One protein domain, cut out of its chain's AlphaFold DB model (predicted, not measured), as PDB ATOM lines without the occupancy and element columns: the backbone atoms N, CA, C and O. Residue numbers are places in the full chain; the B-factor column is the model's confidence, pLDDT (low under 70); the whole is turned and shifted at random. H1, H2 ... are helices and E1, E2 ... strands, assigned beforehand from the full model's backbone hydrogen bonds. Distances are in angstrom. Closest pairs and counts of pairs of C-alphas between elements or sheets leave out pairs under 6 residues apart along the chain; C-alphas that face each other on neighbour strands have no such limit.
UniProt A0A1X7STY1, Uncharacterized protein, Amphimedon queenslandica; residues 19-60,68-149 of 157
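AT A GLANCE: This is residues 19 to 60 and 68 to 149 of the 157 residues of an uncharacterized protein of Amphimedon queenslandica (UniProt A0A1X7STY1). A twisted five-stranded sheet runs through a rounded body, with H1 over one face at the E1 and E3 part and H2 over the other face at the E2 and E1 part. H3 lies side by side with H2, H4 side by side with H3, and H5 runs along the edge strand E5. The printed part has 124 residues, with five named helices and five named strands in the order H1 E1 E2 H2 E3 H3 E4 H4 E5 H5; the sheet is mixed, in the order E2 E1 E3 E4 E5, and the class is mixed, helices and strands. It is compact, with a radius of gyration of the C-alphas of 13.3 A and spans of 31 by 29 by 27 A.

IN THESE COORDINATES: H1, residues 22 to 31, begins at C-alpha 22 (3.034, 33.940, 24.143) and is 14.0 A long. E1, residues 36 to 39, and E2, residues 42 to 45, follow, then H2, residues 52 to 60, 12.2 A. After the cut come E3, residues 70 to 75, 15.4 A, and H3, residues 79 to 88, 14.4 A. E4, residues 97 to 102, is 15.5 A long, and H4, residues 111 to 123, is 18.5 A. E5 is residues 128 to 130; H5, residues 139 to 147, 12.2 A, ends at C-alpha 147 (-0.884, 16.221, 8.669).

HOW THE PARTS SIT: From edge to edge of the sheet the strands' lines turn by 86 degrees. E1 and E2 form a hairpin, antiparallel, with N 37 and O 44 at 2.8 A. E1 and E3 are antiparallel, with N 38 and O 72 at 2.7 A. E3 and E4 are parallel, with N 73 and O 99 at 2.8 A, and so are E4 and E5, with N 100 and O 129 at 2.8 A. E3, H3, E4 and E4, H4, E5 are strand-helix-strand units, parallel neighbour strands with a helix between, each with a right-handed crossover. H1 and H2 lie on opposite faces, making three layers, helices on both faces of the sheet. H1 is over E1 and E3 at a height over the sheet of 8.9 A; its closest C-alphas to E3 are those of Ala 29 and Lys 74, 5.7 A. H2 is over E2 and E1 at a height of 8.7 A, only just slantwise, at 31 degrees to E2 on the local plane. H3 is not on the sheet; it touches H2, the closest C-alphas being those of Glu 53 and Cys 81, 6.2 A, and H4, those of Cys 79 and Gly 117, 4.1 A. H4 only grazes the sheet, with residues 118 to 122. H5 is over E5 and along the strands, with the C-alphas of Ala 130 and Arg 143 at 5.0 A. In H1, H2, H3, H4 and H5 every O i to N i+4 pair is within hydrogen-bond range.

THE WHOLE: The C-alphas farthest apart are those of Tyr 93 and Tyr 108, 36.0 A. Residues 61 to 67 are not printed, and C-alphas 60 and 68 are 10.4 A apart across the cut. Of the links that are printed whole, none is long. The mean pLDDT of the printed part is 92.2; residues 92 to 93 and 106 to 109 are under 70.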
ATOM      1  N   ARG A  19      11.886  39.618  26.465       98.00
ATOM      2  CA  ARG A  19      10.893  38.780  27.144       98.00
ATOM      3  C   ARG A  19       9.475  39.284  26.902       98.00
ATOM      4  O   ARG A  19       9.237  40.482  26.998       98.00
ATOM      5  N   CYS A  20       8.539  38.375  26.648       97.19
ATOM      6  CA  CYS A  20       7.115  38.683  26.518       97.19
ATOM      7  C   CYS A  20       6.250  37.435  26.752       97.19
ATOM      8  O   CYS A  20       6.753  36.314  26.877       97.19
ATOM      9  N   SER A  21       4.936  37.629  26.794       98.06
ATOM     10  CA  SER A  21       3.968  36.536  26.783       98.06
ATOM     11  C   SER A  21       3.891  35.849  25.414       98.06
ATOM     12  O   SER A  21       4.327  36.376  24.387       98.06
ATOM     13  N   LEU A  22       3.287  34.659  25.389       97.75
ATOM     14  CA  LEU A  22       3.034  33.940  24.143       97.75
ATOM     15  C   LEU A  22       2.048  34.688  23.223       97.75
ATOM     16  O   LEU A  22       2.227  34.676  22.007       97.75
ATOM     17  N   ASP A  23       1.025  35.335  23.785       97.81
ATOM     18  CA  ASP A  23       0.045  36.105  23.004       97.81
ATOM     19  C   ASP A  23       0.709  37.305  22.312       97.81
ATOM     20  O   ASP A  23       0.520  37.525  21.117       97.81
ATOM     21  N   GLU A  24       1.601  38.007  23.019       97.31
ATOM     22  CA  GLU A  24       2.412  39.082  22.436       97.31
ATOM     23  C   GLU A  24       3.352  38.559  21.344       97.31
ATOM     24  O   GLU A  24       3.427  39.143  20.263       97.31
ATOM     25  N   ALA A  25       4.020  37.422  21.568       97.56
ATOM     26  CA  ALA A  25       4.864  36.803  20.548       97.56
ATOM     27  C   ALA A  25       4.061  36.415  19.295       97.56
ATOM     28  O   ALA A  25       4.510  36.665  18.175       97.56
ATOM     29  N   ALA A  26       2.855  35.863  19.466       97.31
ATOM     30  CA  ALA A  26       1.948  35.541  18.367       97.31
ATOM     31  C   ALA A  26       1.472  36.807  17.645       97.31
ATOM     32  O   ALA A  26       1.452  36.855  16.414       97.31
ATOM     33  N   HIS A  27       1.136  37.862  18.392       96.06
ATOM     34  CA  HIS A  27       0.833  39.166  17.823       96.06
ATOM     35  C   HIS A  27       1.982  39.616  16.922       96.06
ATOM     36  O   HIS A  27       1.750  39.885  15.745       96.06
ATOM     37  N   TYR A  28       3.214  39.657  17.433       95.94
ATOM     38  CA  TYR A  28       4.364  40.103  16.656       95.94
ATOM     39  C   TYR A  28       4.617  39.224  15.432       95.94
ATOM     40  O   TYR A  28       4.823  39.761  14.341       95.94
ATOM     41  N   ALA A  29       4.531  37.900  15.581       95.94
ATOM     42  CA  ALA A  29       4.713  36.951  14.489       95.94
ATOM     43  C   ALA A  29       3.737  37.226  13.337       95.94
ATOM     44  O   ALA A  29       4.153  37.272  12.181       95.94
ATOM     45  N   PHE A  30       2.458  37.463  13.631       95.81
ATOM     46  CA  PHE A  30       1.411  37.511  12.607       95.81
ATOM     47  C   PHE A  30       0.999  38.923  12.162       95.81
ATOM     48  O   PHE A  30       0.242  39.045  11.201       95.81
ATOM     49  N   THR A  31       1.488  39.992  12.802       93.25
ATOM     50  CA  THR A  31       1.208  41.384  12.380       93.25
ATOM     51  C   THR A  31       2.424  42.151  11.866       93.25
ATOM     52  O   THR A  31       2.247  43.203  11.258       93.25
ATOM     53  N   ASN A  32       3.645  41.641  12.062       91.00
ATOM     54  CA  ASN A  32       4.874  42.317  11.638       91.00
ATOM     55  C   ASN A  32       5.621  41.531  10.554       91.00
ATOM     56  O   ASN A  32       5.474  40.314  10.403       91.00
ATOM     57  N   SER A  33       6.454  42.238   9.792       86.62
ATOM     58  CA  SER A  33       7.400  41.630   8.857       86.62
ATOM     59  C   SER A  33       8.547  40.926   9.590       86.62
ATOM     60  O   SER A  33       8.897  41.299  10.706       86.62
ATOM     61  N   GLY A  34       9.177  39.959   8.924       88.06
ATOM     62  CA  GLY A  34      10.283  39.174   9.478       88.06
ATOM     63  C   GLY A  34       9.825  37.854  10.093       88.06
ATOM     64  O   GLY A  34       8.629  37.638  10.307       88.06
ATOM     65  N   THR A  35      10.788  36.971  10.341       92.06
ATOM     66  CA  THR A  35      10.569  35.660  10.959       92.06
ATOM     67  C   THR A  35      11.038  35.711  12.403       92.06
ATOM     68  O   THR A  35      12.071  36.311  12.694       92.06
ATOM     69  N   LEU A  36      10.287  35.091  13.307       95.44
ATOM     70  CA  LEU A  36      10.698  34.935  14.697       95.44
ATOM     71  C   LEU A  36      10.546  33.492  15.156       95.44
ATOM     72  O   LEU A  36       9.687  32.761  14.651       95.44
ATOM     73  N   LEU A  37      11.353  33.144  16.148       98.31
ATOM     74  CA  LEU A  37      11.225  31.974  16.996       98.31
ATOM     75  C   LEU A  37      10.967  32.460  18.425       98.31
ATOM     76  O   LEU A  37      11.580  33.421  18.880       98.31
ATOM     77  N   TYR A  38      10.050  31.819  19.135       98.44
ATOM     78  CA  TYR A  38       9.758  32.081  20.536       98.44
ATOM     79  C   TYR A  38       9.980  30.816  21.366       98.44
ATOM     80  O   TYR A  38       9.488  29.738  21.027       98.44
ATOM     81  N   ALA A  39      10.717  30.953  22.466       97.44
ATOM     82  CA  ALA A  39      10.984  29.877  23.411       97.44
ATOM     83  C   ALA A  39      11.150  30.449  24.824       97.44
ATOM     84  O   ALA A  39      11.796  31.478  25.014       97.44
ATOM     85  N   ARG A  40      10.565  29.789  25.834       95.31
ATOM     86  CA  ARG A  40      10.707  30.149  27.266       95.31
ATOM     87  C   ARG A  40      10.444  31.634  27.591       95.31
ATOM     88  O   ARG A  40      11.110  32.211  28.450       95.31
ATOM     89  N   GLY A  41       9.465  32.257  26.936       97.19
ATOM     90  CA  GLY A  41       9.152  33.667  27.185       97.19
ATOM     91  C   GLY A  41      10.053  34.652  26.452       97.19
ATOM     92  O   GLY A  41       9.978  35.827  26.776       97.19
ATOM     93  N   THR A  42      10.894  34.202  25.517       97.94
ATOM     94  CA  THR A  42      11.898  35.025  24.826       97.94
ATOM     95  C   THR A  42      11.719  34.945  23.313       97.94
ATOM     96  O   THR A  42      11.453  33.866  22.780       97.94
ATOM     97  N   ILE A  43      11.866  36.080  22.625       97.62
ATOM     98  CA  ILE A  43      11.790  36.182  21.161       97.62
ATOM     99  C   ILE A  43      13.185  36.221  20.537       97.62
ATOM    100  O   ILE A  43      14.052  36.977  20.970       97.62
ATOM    101  N   TYR A  44      13.347  35.494  19.437       97.88
ATOM    102  CA  TYR A  44      14.532  35.467  18.591       97.88
ATOM    103  C   TYR A  44      14.118  35.837  17.166       97.88
ATOM    104  O   TYR A  44      13.399  35.083  16.512       97.88
ATOM    105  N   TRP A  45      14.509  37.018  16.687       97.00
ATOM    106  CA  TRP A  45      14.190  37.450  15.324       97.00
ATOM    107  C   TRP A  45      15.257  36.981  14.341       97.00
ATOM    108  O   TRP A  45      16.439  37.001  14.662       97.00
ATOM    109  N   SER A  46      14.855  36.655  13.112       94.56
ATOM    110  CA  SER A  46      15.784  36.494  11.990       94.56
ATOM    111  C   SER A  46      16.571  37.782  11.759       94.56
ATOM    112  O   SER A  46      15.966  38.859  11.702       94.56
ATOM    113  N   GLU A  47      17.879  37.673  11.562       92.31
ATOM    114  CA  GLU A  47      18.821  38.769  11.320       92.31
ATOM    115  C   GLU A  47      19.300  38.810   9.866       92.31
ATOM    116  O   GLU A  47      18.900  37.990   9.041       92.31
ATOM    117  N   GLU A  48      20.100  39.820   9.520       88.81
ATOM    118  CA  GLU A  48      20.702  39.879   8.189       88.81
ATOM    119  C   GLU A  48      21.545  38.612   7.980       88.81
ATOM    120  O   GLU A  48      22.431  38.312   8.779       88.81
ATOM    121  N   TYR A  49      21.215  37.837   6.944       87.62
ATOM    122  CA  TYR A  49      21.836  36.542   6.628       87.62
ATOM    123  C   TYR A  49      21.697  35.441   7.694       87.62
ATOM    124  O   TYR A  49      22.383  34.427   7.586       87.62
ATOM    125  N   LYS A  50      20.815  35.595   8.691       92.81
ATOM    126  CA  LYS A  50      20.557  34.560   9.705       92.81
ATOM    127  C   LYS A  50      19.071  34.316   9.914       92.81
ATOM    128  O   LYS A  50      18.299  35.238  10.185       92.81
ATOM    129  N   HIS A  51      18.659  33.057   9.863       94.75
ATOM    130  CA  HIS A  51      17.298  32.672  10.215       94.75
ATOM    131  C   HIS A  51      17.077  32.696  11.736       94.75
ATOM    132  O   HIS A  51      18.021  32.660  12.525       94.75
ATOM    133  N   ALA A  52      15.815  32.776  12.163       96.81
ATOM    134  CA  ALA A  52      15.469  32.894  13.582       96.81
ATOM    135  C   ALA A  52      15.928  31.672  14.399       96.81
ATOM    136  O   ALA A  52      16.316  31.807  15.556       96.81
ATOM    137  N   GLU A  53      15.928  30.493  13.779       97.81
ATOM    138  CA  GLU A  53      16.438  29.236  14.320       97.81
ATOM    139  C   GLU A  53      17.933  29.317  14.619       97.81
ATOM    140  O   GLU A  53      18.384  28.829  15.649       97.81
ATOM    141  N   GLU A  54      18.705  29.953  13.741       97.50
ATOM    142  CA  GLU A  54      20.143  30.114  13.939       97.50
ATOM    143  C   GLU A  54      20.445  31.104  15.049       97.50
ATOM    144  O   GLU A  54      21.292  30.832  15.890       97.50
ATOM    145  N   VAL A  55      19.716  32.222  15.084       97.88
ATOM    146  CA  VAL A  55      19.834  33.208  16.162       97.88
ATOM    147  C   VAL A  55      19.493  32.560  17.506       97.88
ATOM    148  O   VAL A  55      20.219  32.740  18.480       97.88
ATOM    149  N   PHE A  56      18.435  31.749  17.559       97.81
ATOM    150  CA  PHE A  56      18.087  30.965  18.742       97.81
ATOM    151  C   PHE A  56      19.213  30.008  19.161       97.81
ATOM    152  O   PHE A  56      19.598  30.003  20.332       97.81
ATOM    153  N   ILE A  57      19.760  29.228  18.225       96.56
ATOM    154  CA  ILE A  57      20.838  28.267  18.502       96.56
ATOM    155  C   ILE A  57      22.097  28.984  18.992       96.56
ATOM    156  O   ILE A  57      22.671  28.569  19.993       96.56
ATOM    157  N   ASP A  58      22.503  30.069  18.331       96.38
ATOM    158  CA  ASP A  58      23.680  30.857  18.703       96.38
ATOM    159  C   ASP A  58      23.541  31.413  20.127       96.38
ATOM    160  O   ASP A  58      24.482  31.343  20.916       96.38
ATOM    161  N   MET A  59      22.360  31.931  20.477       96.06
ATOM    162  CA  MET A  59      22.106  32.535  21.787       96.06
ATOM    163  C   MET A  59      21.919  31.521  22.917       96.06
ATOM    164  O   MET A  59      22.126  31.874  24.071       96.06
ATOM    165  N   THR A  60      21.530  30.284  22.609       93.94
ATOM    166  CA  THR A  60      21.281  29.232  23.611       93.94
ATOM    167  C   THR A  60      22.340  28.130  23.608       93.94
ATOM    168  O   THR A  60      22.219  27.160  24.353       93.94
ATOM    169  N   ILE A  68      13.633  23.219  27.519       93.31
ATOM    170  CA  ILE A  68      12.898  23.721  26.359       93.31
ATOM    171  C   ILE A  68      12.054  22.570  25.816       93.31
ATOM    172  O   ILE A  68      12.545  21.717  25.083       93.31
ATOM    173  N   LYS A  69      10.783  22.529  26.220       94.25
ATOM    174  CA  LYS A  69       9.801  21.534  25.748       94.25
ATOM    175  C   LYS A  69       9.057  21.969  24.494       94.25
ATOM    176  O   LYS A  69       8.376  21.164  23.876       94.25
ATOM    177  N   ILE A  70       9.150  23.251  24.161       97.25
ATOM    178  CA  ILE A  70       8.167  23.963  23.356       97.25
ATOM    179  C   ILE A  70       8.908  25.101  22.625       97.25
ATOM    180  O   ILE A  70       9.486  25.961  23.295       97.25
ATOM    181  N   ILE A  71       8.918  25.100  21.280       98.06
ATOM    182  CA  ILE A  71       9.434  26.210  20.437       98.06
ATOM    183  C   ILE A  71       8.455  26.616  19.316       98.06
ATOM    184  O   ILE A  71       7.795  25.780  18.705       98.06
ATOM    185  N   TRP A  72       8.230  27.919  19.172       98.69
ATOM    186  CA  TRP A  72       7.154  28.492  18.363       98.69
ATOM    187  C   TRP A  72       7.799  29.282  17.232       98.69
ATOM    188  O   TRP A  72       8.487  30.259  17.501       98.69
ATOM    189  N   ILE A  73       7.620  28.875  15.981       98.12
ATOM    190  CA  ILE A  73       8.328  29.451  14.834       98.12
ATOM    191  C   ILE A  73       7.305  30.014  13.855       98.12
ATOM    192  O   ILE A  73       6.382  29.316  13.442       98.12
ATOM    193  N   LYS A  74       7.447  31.286  13.467       97.00
ATOM    194  CA  LYS A  74       6.507  31.928  12.537       97.00
ATOM    195  C   LYS A  74       6.473  31.219  11.181       97.00
ATOM    196  O   LYS A  74       5.394  30.899  10.700       97.00
ATOM    197  N   ASN A  75       7.635  30.982  10.581       95.19
ATOM    198  CA  ASN A  75       7.773  30.275   9.311       95.19
ATOM    199  C   ASN A  75       8.449  28.931   9.578       95.19
ATOM    200  O   ASN A  75       9.312  28.860  10.442       95.19
ATOM    201  N   SER A  76       8.079  27.874   8.860       95.19
ATOM    202  CA  SER A  76       8.724  26.574   9.029       95.19
ATOM    203  C   SER A  76      10.222  26.669   8.713       95.19
ATOM    204  O   SER A  76      10.581  27.374   7.763       95.19
ATOM    205  N   PRO A  77      11.085  25.932   9.429       94.69
ATOM    206  CA  PRO A  77      12.508  25.919   9.124       94.69
ATOM    207  C   PRO A  77      12.748  25.429   7.694       94.69
ATOM    208  O   PRO A  77      12.086  24.499   7.224       94.69
ATOM    209  N   CYS A  78      13.718  26.034   7.007       93.12
ATOM    210  CA  CYS A  78      14.256  25.448   5.782       93.12
ATOM    211  C   CYS A  78      15.007  24.141   6.096       93.12
ATOM    212  O   CYS A  78      15.291  23.847   7.261       93.12
ATOM    213  N   CYS A  79      15.372  23.372   5.068       92.62
ATOM    214  CA  CYS A  79      16.065  22.087   5.234       92.62
ATOM    215  C   CYS A  79      17.302  22.169   6.144       92.62
ATOM    216  O   CYS A  79      17.507  21.327   7.016       92.62
ATOM    217  N   TRP A  80      18.086  23.232   5.999       93.62
ATOM    218  CA  TRP A  80      19.298  23.430   6.777       93.62
ATOM    219  C   TRP A  80      19.028  23.883   8.219       93.62
ATOM    220  O   TRP A  80      19.667  23.394   9.149       93.62
ATOM    221  N   CYS A  81      18.043  24.760   8.443       95.88
ATOM    222  CA  CYS A  81      17.623  25.122   9.801       95.88
ATOM    223  C   CYS A  81      17.018  23.928  10.544       95.88
ATOM    224  O   CYS A  81      17.237  23.782  11.744       95.88
ATOM    225  N   ALA A  82      16.301  23.053   9.835       96.25
ATOM    226  CA  ALA A  82      15.787  21.807  10.386       96.25
ATOM    227  C   ALA A  82      16.933  20.903  10.869       96.25
ATOM    228  O   ALA A  82      16.890  20.416  11.999       96.25
ATOM    229  N   ASP A  83      17.990  20.748  10.068       95.88
ATOM    230  CA  ASP A  83      19.186  19.986  10.448       95.88
ATOM    231  C   ASP A  83      19.884  20.565  11.680       95.88
ATOM    232  O   ASP A  83      20.166  19.832  12.632       95.88
ATOM    233  N   LYS A  84      20.065  21.888  11.717       96.12
ATOM    234  CA  LYS A  84      20.631  22.589  12.875       96.12
ATOM    235  C   LYS A  84      19.793  22.402  14.142       96.12
ATOM    236  O   LYS A  84      20.346  22.155  15.209       96.12
ATOM    237  N   LEU A  85      18.463  22.480  14.048       96.19
ATOM    238  CA  LEU A  85      17.577  22.219  15.188       96.19
ATOM    239  C   LEU A  85      17.686  20.763  15.663       96.19
ATOM    240  O   LEU A  85      17.726  20.511  16.868       96.19
ATOM    241  N   ILE A  86      17.759  19.799  14.740       95.50
ATOM    242  CA  ILE A  86      17.932  18.379  15.078       95.50
ATOM    243  C   ILE A  86      19.230  18.153  15.852       95.50
ATOM    244  O   ILE A  86      19.205  17.444  16.864       95.50
ATOM    245  N   GLU A  87      20.328  18.753  15.390       94.31
ATOM    246  CA  GLU A  87      21.641  18.694  16.030       94.31
ATOM    247  C   GLU A  87      21.629  19.367  17.407       94.31
ATOM    248  O   GLU A  87      22.047  18.760  18.398       94.31
ATOM    249  N   HIS A  88      21.073  20.577  17.493       93.94
ATOM    250  CA  HIS A  88      20.980  21.337  18.736       93.94
ATOM    251  C   HIS A  88      20.211  20.561  19.817       93.94
ATOM    252  O   HIS A  88      20.667  20.450  20.951       93.94
ATOM    253  N   PHE A  89      19.108  19.898  19.453       93.38
ATOM    254  CA  PHE A  89      18.349  19.029  20.360       93.38
ATOM    255  C   PHE A  89      18.757  17.546  20.280       93.38
ATOM    256  O   PHE A  89      17.959  16.673  20.616       93.38
ATOM    257  N   SER A  90      19.958  17.200  19.802       85.81
ATOM    258  CA  SER A  90      20.368  15.813  19.476       85.81
ATOM    259  C   SER A  90      20.229  14.803  20.623       85.81
ATOM    260  O   SER A  90      19.944  13.631  20.372       85.81
ATOM    261  N   LYS A  91      20.348  15.230  21.887       72.81
ATOM    262  CA  LYS A  91      20.181  14.343  23.049       72.81
ATOM    263  C   LYS A  91      18.729  13.832  23.154       72.81
ATOM    264  O   LYS A  91      17.790  14.604  23.325       72.81
ATOM    265  N   LYS A  92      18.567  12.499  23.097       54.03
ATOM    266  CA  LYS A  92      17.319  11.717  22.897       54.03
ATOM    267  C   LYS A  92      16.121  12.050  23.811       54.03
ATOM    268  O   LYS A  92      15.004  11.680  23.476       54.03
ATOM    269  N   TYR A  93      16.312  12.750  24.930       59.16
ATOM    270  CA  TYR A  93      15.264  12.991  25.936       59.16
ATOM    271  C   TYR A  93      14.700  14.419  25.959       59.16
ATOM    272  O   TYR A  93      14.002  14.786  26.904       59.16
ATOM    273  N   ASN A  94      14.988  15.243  24.946       71.75
ATOM    274  CA  ASN A  94      14.438  16.594  24.898       71.75
ATOM    275  C   ASN A  94      14.216  17.130  23.479       71.75
ATOM    276  O   ASN A  94      14.794  18.145  23.099       71.75
ATOM    277  N   LYS A  95      13.384  16.448  22.687       91.06
ATOM    278  CA  LYS A  95      12.869  17.027  21.441       91.06
ATOM    279  C   LYS A  95      11.668  17.914  21.789       91.06
ATOM    280  O   LYS A  95      10.701  17.383  22.334       91.06
ATOM    281  N   PRO A  96      11.719  19.237  21.562       95.12
ATOM    282  CA  PRO A  96      10.572  20.089  21.826       95.12
ATOM    283  C   PRO A  96       9.453  19.819  20.818       95.12
ATOM    284  O   PRO A  96       9.716  19.486  19.660       95.12
ATOM    285  N   THR A  97       8.209  20.048  21.232       97.56
ATOM    286  CA  THR A  97       7.113  20.253  20.285       97.56
ATOM    287  C   THR A  97       7.326  21.600  19.590       97.56
ATOM    288  O   THR A  97       7.568  22.623  20.243       97.56
ATOM    289  N   VAL A  98       7.257  21.605  18.261       98.38
ATOM    290  CA  VAL A  98       7.474  22.777  17.408       98.38
ATOM    291  C   VAL A  98       6.137  23.242  16.850       98.38
ATOM    292  O   VAL A  98       5.495  22.517  16.090       98.38
ATOM    293  N   TYR A  99       5.724  24.460  17.192       98.69
ATOM    294  CA  TYR A  99       4.506  25.070  16.659       98.69
ATOM    295  C   TYR A  99       4.868  26.018  15.521       98.69
ATOM    296  O   TYR A  99       5.548  27.019  15.730       98.69
ATOM    297  N   ILE A 100       4.417  25.700  14.313       98.44
ATOM    298  CA  ILE A 100       4.770  26.383  13.068       98.44
ATOM    299  C   ILE A 100       3.611  27.282  12.637       98.44
ATOM    300  O   ILE A 100       2.482  26.816  12.492       98.44
ATOM    301  N   GLY A 101       3.872  28.569  12.418       97.69
ATOM    302  CA  GLY A 101       2.865  29.529  11.962       97.69
ATOM    303  C   GLY A 101       2.465  29.335  10.502       97.69
ATOM    304  O   GLY A 101       1.276  29.289  10.198       97.69
ATOM    305  N   LYS A 102       3.459  29.198   9.625       95.50
ATOM    306  CA  LYS A 102       3.311  29.111   8.174       95.50
ATOM    307  C   LYS A 102       4.331  28.150   7.573       95.50
ATOM    308  O   LYS A 102       5.496  28.174   7.967       95.50
ATOM    309  N   ILE A 103       3.942  27.370   6.566       93.50
ATOM    310  CA  ILE A 103       4.895  26.596   5.756       93.50
ATOM    311  C   ILE A 103       5.698  27.527   4.847       93.50
ATOM    312  O   ILE A 103       5.151  28.269   4.031       93.50
ATOM    313  N   TRP A 104       7.017  27.476   4.988       84.62
ATOM    314  CA  TRP A 104       7.955  28.155   4.112       84.62
ATOM    315  C   TRP A 104       8.278  27.268   2.909       84.62
ATOM    316  O   TRP A 104       8.954  26.250   3.032       84.62
ATOM    317  N   SER A 105       7.813  27.667   1.728       75.50
ATOM    318  CA  SER A 105       8.068  26.961   0.466       75.50
ATOM    319  C   SER A 105       9.425  27.291  -0.172       75.50
ATOM    320  O   SER A 105       9.753  26.731  -1.215       75.50
ATOM    321  N   GLY A 106      10.253  28.129   0.464       63.81
ATOM    322  CA  GLY A 106      11.560  28.530  -0.063       63.81
ATOM    323  C   GLY A 106      11.496  29.644  -1.109       63.81
ATOM    324  O   GLY A 106      10.429  30.128  -1.485       63.81
ATOM    325  N   ALA A 107      12.672  30.038  -1.590       58.12
ATOM    326  CA  ALA A 107      12.840  30.743  -2.855       58.12
ATOM    327  C   ALA A 107      13.499  29.762  -3.844       58.12
ATOM    328  O   ALA A 107      14.276  28.919  -3.418       58.12
ATOM    329  N   TYR A 108      13.201  29.850  -5.144       50.91
ATOM    330  CA  TYR A 108      13.941  29.130  -6.202       50.91
ATOM    331  C   TYR A 108      13.943  27.581  -6.157       50.91
ATOM    332  O   TYR A 108      14.974  26.964  -6.393       50.91
ATOM    333  N   GLY A 109      12.796  26.927  -5.944       55.56
ATOM    334  CA  GLY A 109      12.676  25.469  -6.157       55.56
ATOM    335  C   GLY A 109      13.019  24.581  -4.953       55.56
ATOM    336  O   GLY A 109      12.919  23.363  -5.054       55.56
ATOM    337  N   ASP A 110      13.313  25.168  -3.790       73.56
ATOM    338  CA  ASP A 110      13.659  24.443  -2.554       73.56
ATOM    339  C   ASP A 110      12.466  23.802  -1.814       73.56
ATOM    340  O   ASP A 110      12.614  23.322  -0.687       73.56
ATOM    341  N   ALA A 111      11.268  23.794  -2.401       79.31
ATOM    342  CA  ALA A 111      10.053  23.333  -1.729       79.31
ATOM    343  C   ALA A 111      10.157  21.870  -1.260       79.31
ATOM    344  O   ALA A 111       9.791  21.563  -0.122       79.31
ATOM    345  N   ASP A 112      10.713  20.988  -2.096       84.12
ATOM    346  CA  ASP A 112      10.902  19.573  -1.758       84.12
ATOM    347  C   ASP A 112      11.984  19.378  -0.693       84.12
ATOM    348  O   ASP A 112      11.787  18.619   0.257       84.12
ATOM    349  N   SER A 113      13.089  20.122  -0.783       83.94
ATOM    350  CA  SER A 113      14.145  20.116   0.234       83.94
ATOM    351  C   SER A 113      13.609  20.570   1.594       83.94
ATOM    352  O   SER A 113      13.850  19.920   2.611       83.94
ATOM    353  N   ASN A 114      12.835  21.658   1.633       86.69
ATOM    354  CA  ASN A 114      12.238  22.178   2.866       86.69
ATOM    355  C   ASN A 114      11.219  21.199   3.456       86.69
ATOM    356  O   ASN A 114      11.216  20.961   4.667       86.69
ATOM    357  N   LYS A 115      10.412  20.559   2.601       89.94
ATOM    358  CA  LYS A 115       9.520  19.466   3.005       89.94
ATOM    359  C   LYS A 115      10.295  18.309   3.631       89.94
ATOM    360  O   LYS A 115       9.903  17.806   4.684       89.94
ATOM    361  N   GLU A 116      11.397  17.895   3.010       90.88
ATOM    362  CA  GLU A 116      12.235  16.812   3.524       90.88
ATOM    363  C   GLU A 116      12.903  17.180   4.855       90.88
ATOM    364  O   GLU A 116      12.992  16.332   5.741       90.88
ATOM    365  N   GLY A 117      13.270  18.449   5.063       93.44
ATOM    366  CA  GLY A 117      13.735  18.953   6.358       93.44
ATOM    367  C   GLY A 117      12.719  18.717   7.480       93.44
ATOM    368  O   GLY A 117      13.045  18.143   8.520       93.44
ATOM    369  N   LEU A 118      11.454  19.072   7.246       95.06
ATOM    370  CA  LEU A 118      10.371  18.841   8.208       95.06
ATOM    371  C   LEU A 118      10.096  17.343   8.436       95.06
ATOM    372  O   LEU A 118       9.906  16.919   9.580       95.06
ATOM    373  N   ARG A 119      10.143  16.510   7.386       94.75
ATOM    374  CA  ARG A 119      10.065  15.040   7.529       94.75
ATOM    375  C   ARG A 119      11.207  14.502   8.384       94.75
ATOM    376  O   ARG A 119      10.986  13.684   9.278       94.75
ATOM    377  N   LYS A 120      12.428  14.983   8.155       94.44
ATOM    378  CA  LYS A 120      13.612  14.600   8.926       94.44
ATOM    379  C   LYS A 120      13.466  14.991  10.397       94.44
ATOM    380  O   LYS A 120      13.827  14.177  11.247       94.44
ATOM    381  N   MET A 121      12.871  16.144  10.718       95.62
ATOM    382  CA  MET A 121      12.540  16.508  12.104       95.62
ATOM    383  C   MET A 121      11.566  15.506  12.739       95.62
ATOM    384  O   MET A 121      11.862  14.993  13.820       95.62
ATOM    385  N   LYS A 122      10.466  15.141  12.059       94.62
ATOM    386  CA  LYS A 122       9.520  14.123  12.564       94.62
ATOM    387  C   LYS A 122      10.202  12.776  12.811       94.62
ATOM    388  O   LYS A 122      10.054  12.204  13.889       94.62
ATOM    389  N   ARG A 123      11.017  12.295  11.862       93.50
ATOM    390  CA  ARG A 123      11.796  11.047  12.018       93.50
ATOM    391  C   ARG A 123      12.795  11.107  13.180       93.50
ATOM    392  O   ARG A 123      13.114  10.076  13.757       93.50
ATOM    393  N   ASN A 124      13.259  12.304  13.546       93.31
ATOM    394  CA  ASN A 124      14.123  12.543  14.706       93.31
ATOM    395  C   ASN A 124      13.345  12.794  16.013       93.31
ATOM    396  O   ASN A 124      13.946  13.203  17.007       93.31
ATOM    397  N   GLY A 125      12.035  12.539  16.036       93.19
ATOM    398  CA  GLY A 125      11.211  12.581  17.243       93.19
ATOM    399  C   GLY A 125      10.698  13.967  17.628       93.19
ATOM    400  O   GLY A 125      10.210  14.127  18.743       93.19
ATOM    401  N   PHE A 126      10.801  14.967  16.749       95.25
ATOM    402  CA  PHE A 126      10.101  16.234  16.958       95.25
ATOM    403  C   PHE A 126       8.615  16.063  16.652       95.25
ATOM    404  O   PHE A 126       8.237  15.528  15.608       95.25
ATOM    405  N   GLU A 127       7.770  16.586  17.531       95.88
ATOM    406  CA  GLU A 127       6.356  16.782  17.239       95.88
ATOM    407  C   GLU A 127       6.182  18.140  16.547       95.88
ATOM    408  O   GLU A 127       6.623  19.160  17.071       95.88
ATOM    409  N   LEU A 128       5.569  18.161  15.360       97.88
ATOM    410  CA  LEU A 128       5.337  19.385  14.586       97.88
ATOM    411  C   LEU A 128       3.836  19.671  14.515       97.88
ATOM    412  O   LEU A 128       3.076  18.853  13.994       97.88
ATOM    413  N   LEU A 129       3.415  20.837  15.000       98.19
ATOM    414  CA  LEU A 129       2.018  21.272  15.039       98.19
ATOM    415  C   LEU A 129       1.866  22.661  14.413       98.19
ATOM    416  O   LEU A 129       2.824  23.421  14.323       98.19
ATOM    417  N   ALA A 130       0.654  23.021  13.994       98.06
ATOM    418  CA  ALA A 130       0.371  24.385  13.551       98.06
ATOM    419  C   ALA A 130       0.215  25.328  14.758       98.06
ATOM    420  O   ALA A 130      -0.454  24.995  15.740       98.06
ATOM    421  N   TRP A 131       0.790  26.527  14.679       98.06
ATOM    422  CA  TRP A 131       0.623  27.572  15.685       98.06
ATOM    423  C   TRP A 131      -0.772  28.192  15.560       98.06
ATOM    424  O   TRP A 131      -1.010  29.096  14.758       98.06
ATOM    425  N   LYS A 132      -1.696  27.705  16.391       97.19
ATOM    426  CA  LYS A 132      -3.066  28.210  16.483       97.19
ATOM    427  C   LYS A 132      -3.112  29.593  17.124       97.19
ATOM    428  O   LYS A 132      -2.699  29.760  18.272       97.19
ATOM    429  N   HIS A 133      -3.644  30.570  16.399       97.00
ATOM    430  CA  HIS A 133      -3.869  31.923  16.899       97.00
ATOM    431  C   HIS A 133      -4.863  32.651  15.991       97.00
ATOM    432  O   HIS A 133      -4.777  32.527  14.776       97.00
ATOM    433  N   TYR A 134      -5.754  33.481  16.541       95.69
ATOM    434  CA  TYR A 134      -6.788  34.169  15.746       95.69
ATOM    435  C   TYR A 134      -6.224  35.115  14.668       95.69
ATOM    436  O   TYR A 134      -6.917  35.461  13.715       95.69
ATOM    437  N   LYS A 135      -4.961  35.541  14.812       95.06
ATOM    438  CA  LYS A 135      -4.244  36.338  13.800       95.06
ATOM    439  C   LYS A 135      -3.496  35.505  12.758       95.06
ATOM    440  O   LYS A 135      -3.067  36.070  11.756       95.06
ATOM    441  N   ASN A 136      -3.312  34.203  12.985       96.81
ATOM    442  CA  ASN A 136      -2.621  33.337  12.042       96.81
ATOM    443  C   ASN A 136      -3.579  32.910  10.923       96.81
ATOM    444  O   ASN A 136      -4.355  31.969  11.071       96.81
ATOM    445  N   LYS A 137      -3.511  33.605   9.788       96.56
ATOM    446  CA  LYS A 137      -4.339  33.294   8.614       96.56
ATOM    447  C   LYS A 137      -3.902  32.008   7.903       96.56
ATOM    448  O   LYS A 137      -4.717  31.414   7.207       96.56
ATOM    449  N   ASP A 138      -2.658  31.571   8.102       96.31
ATOM    450  CA  ASP A 138      -2.076  30.376   7.481       96.31
ATOM    451  C   ASP A 138      -2.249  29.108   8.355       96.31
ATOM    452  O   ASP A 138      -1.753  28.038   7.993       96.31
ATOM    453  N   GLU A 139      -2.945  29.186   9.503       96.75
ATOM    454  CA  GLU A 139      -3.077  28.067  10.458       96.75
ATOM    455  C   GLU A 139      -3.652  26.808   9.797       96.75
ATOM    456  O   GLU A 139      -3.106  25.716   9.961       96.75
ATOM    457  N   TYR A 140      -4.767  26.954   9.072       96.44
ATOM    458  CA  TYR A 140      -5.465  25.821   8.461       96.44
ATOM    459  C   TYR A 140      -4.575  25.119   7.433       96.44
ATOM    460  O   TYR A 140      -4.374  23.910   7.525       96.44
ATOM    461  N   GLU A 141      -4.001  25.884   6.500       95.69
ATOM    462  CA  GLU A 141      -3.113  25.362   5.458       95.69
ATOM    463  C   GLU A 141      -1.887  24.676   6.069       95.69
ATOM    464  O   GLU A 141      -1.553  23.549   5.707       95.69
ATOM    465  N   THR A 142      -1.269  25.304   7.072       96.25
ATOM    466  CA  THR A 142      -0.111  24.744   7.778       96.25
ATOM    467  C   THR A 142      -0.457  23.440   8.485       96.25
ATOM    468  O   THR A 142       0.299  22.470   8.414       96.25
ATOM    469  N   ARG A 143      -1.621  23.373   9.139       97.19
ATOM    470  CA  ARG A 143      -2.094  22.157   9.805       97.19
ATOM    471  C   ARG A 143      -2.318  21.021   8.813       97.19
ATOM    472  O   ARG A 143      -1.873  19.905   9.074       97.19
ATOM    473  N   GLU A 144      -2.993  21.290   7.700       95.50
ATOM    474  CA  GLU A 144      -3.250  20.278   6.672       95.50
ATOM    475  C   GLU A 144      -1.955  19.813   5.999       95.50
ATOM    476  O   GLU A 144      -1.777  18.614   5.776       95.50
ATOM    477  N   TYR A 145      -1.004  20.721   5.765       93.50
ATOM    478  CA  TYR A 145       0.316  20.369   5.251       93.50
ATOM    479  C   TYR A 145       1.062  19.423   6.200       93.50
ATOM    480  O   TYR A 145       1.544  18.376   5.774       93.50
ATOM    481  N   LEU A 146       1.140  19.752   7.496       94.19
ATOM    482  CA  LEU A 146       1.856  18.937   8.489       94.19
ATOM    483  C   LEU A 146       1.201  17.567   8.716       94.19
ATOM    484  O   LEU A 146       1.911  16.576   8.912       94.19
ATOM    485  N   ARG A 147      -0.136  17.490   8.645       93.00
ATOM    486  CA  ARG A 147      -0.884  16.221   8.669       93.00
ATOM    487  C   ARG A 147      -0.518  15.324   7.492       93.00
ATOM    488  O   ARG A 147      -0.359  14.124   7.679       93.00
ATOM    489  N   ASN A 148      -0.352  15.915   6.309       89.25
ATOM    490  CA  ASN A 148      -0.136  15.188   5.060       89.25
ATOM    491  C   ASN A 148       1.323  15.147   4.593       89.25
ATOM    492  O   ASN A 148       1.612  14.781   3.450       89.25
ATOM    493  N   ILE A 149       2.267  15.539   5.451       87.31
ATOM    494  CA  ILE A 149       3.660  15.689   5.036       87.31
ATOM    495  C   ILE A 149       4.282  14.356   4.595       87.31
ATOM    496  O   ILE A 149       5.110  14.325   3.679       87.31
TER     497      ILE A 149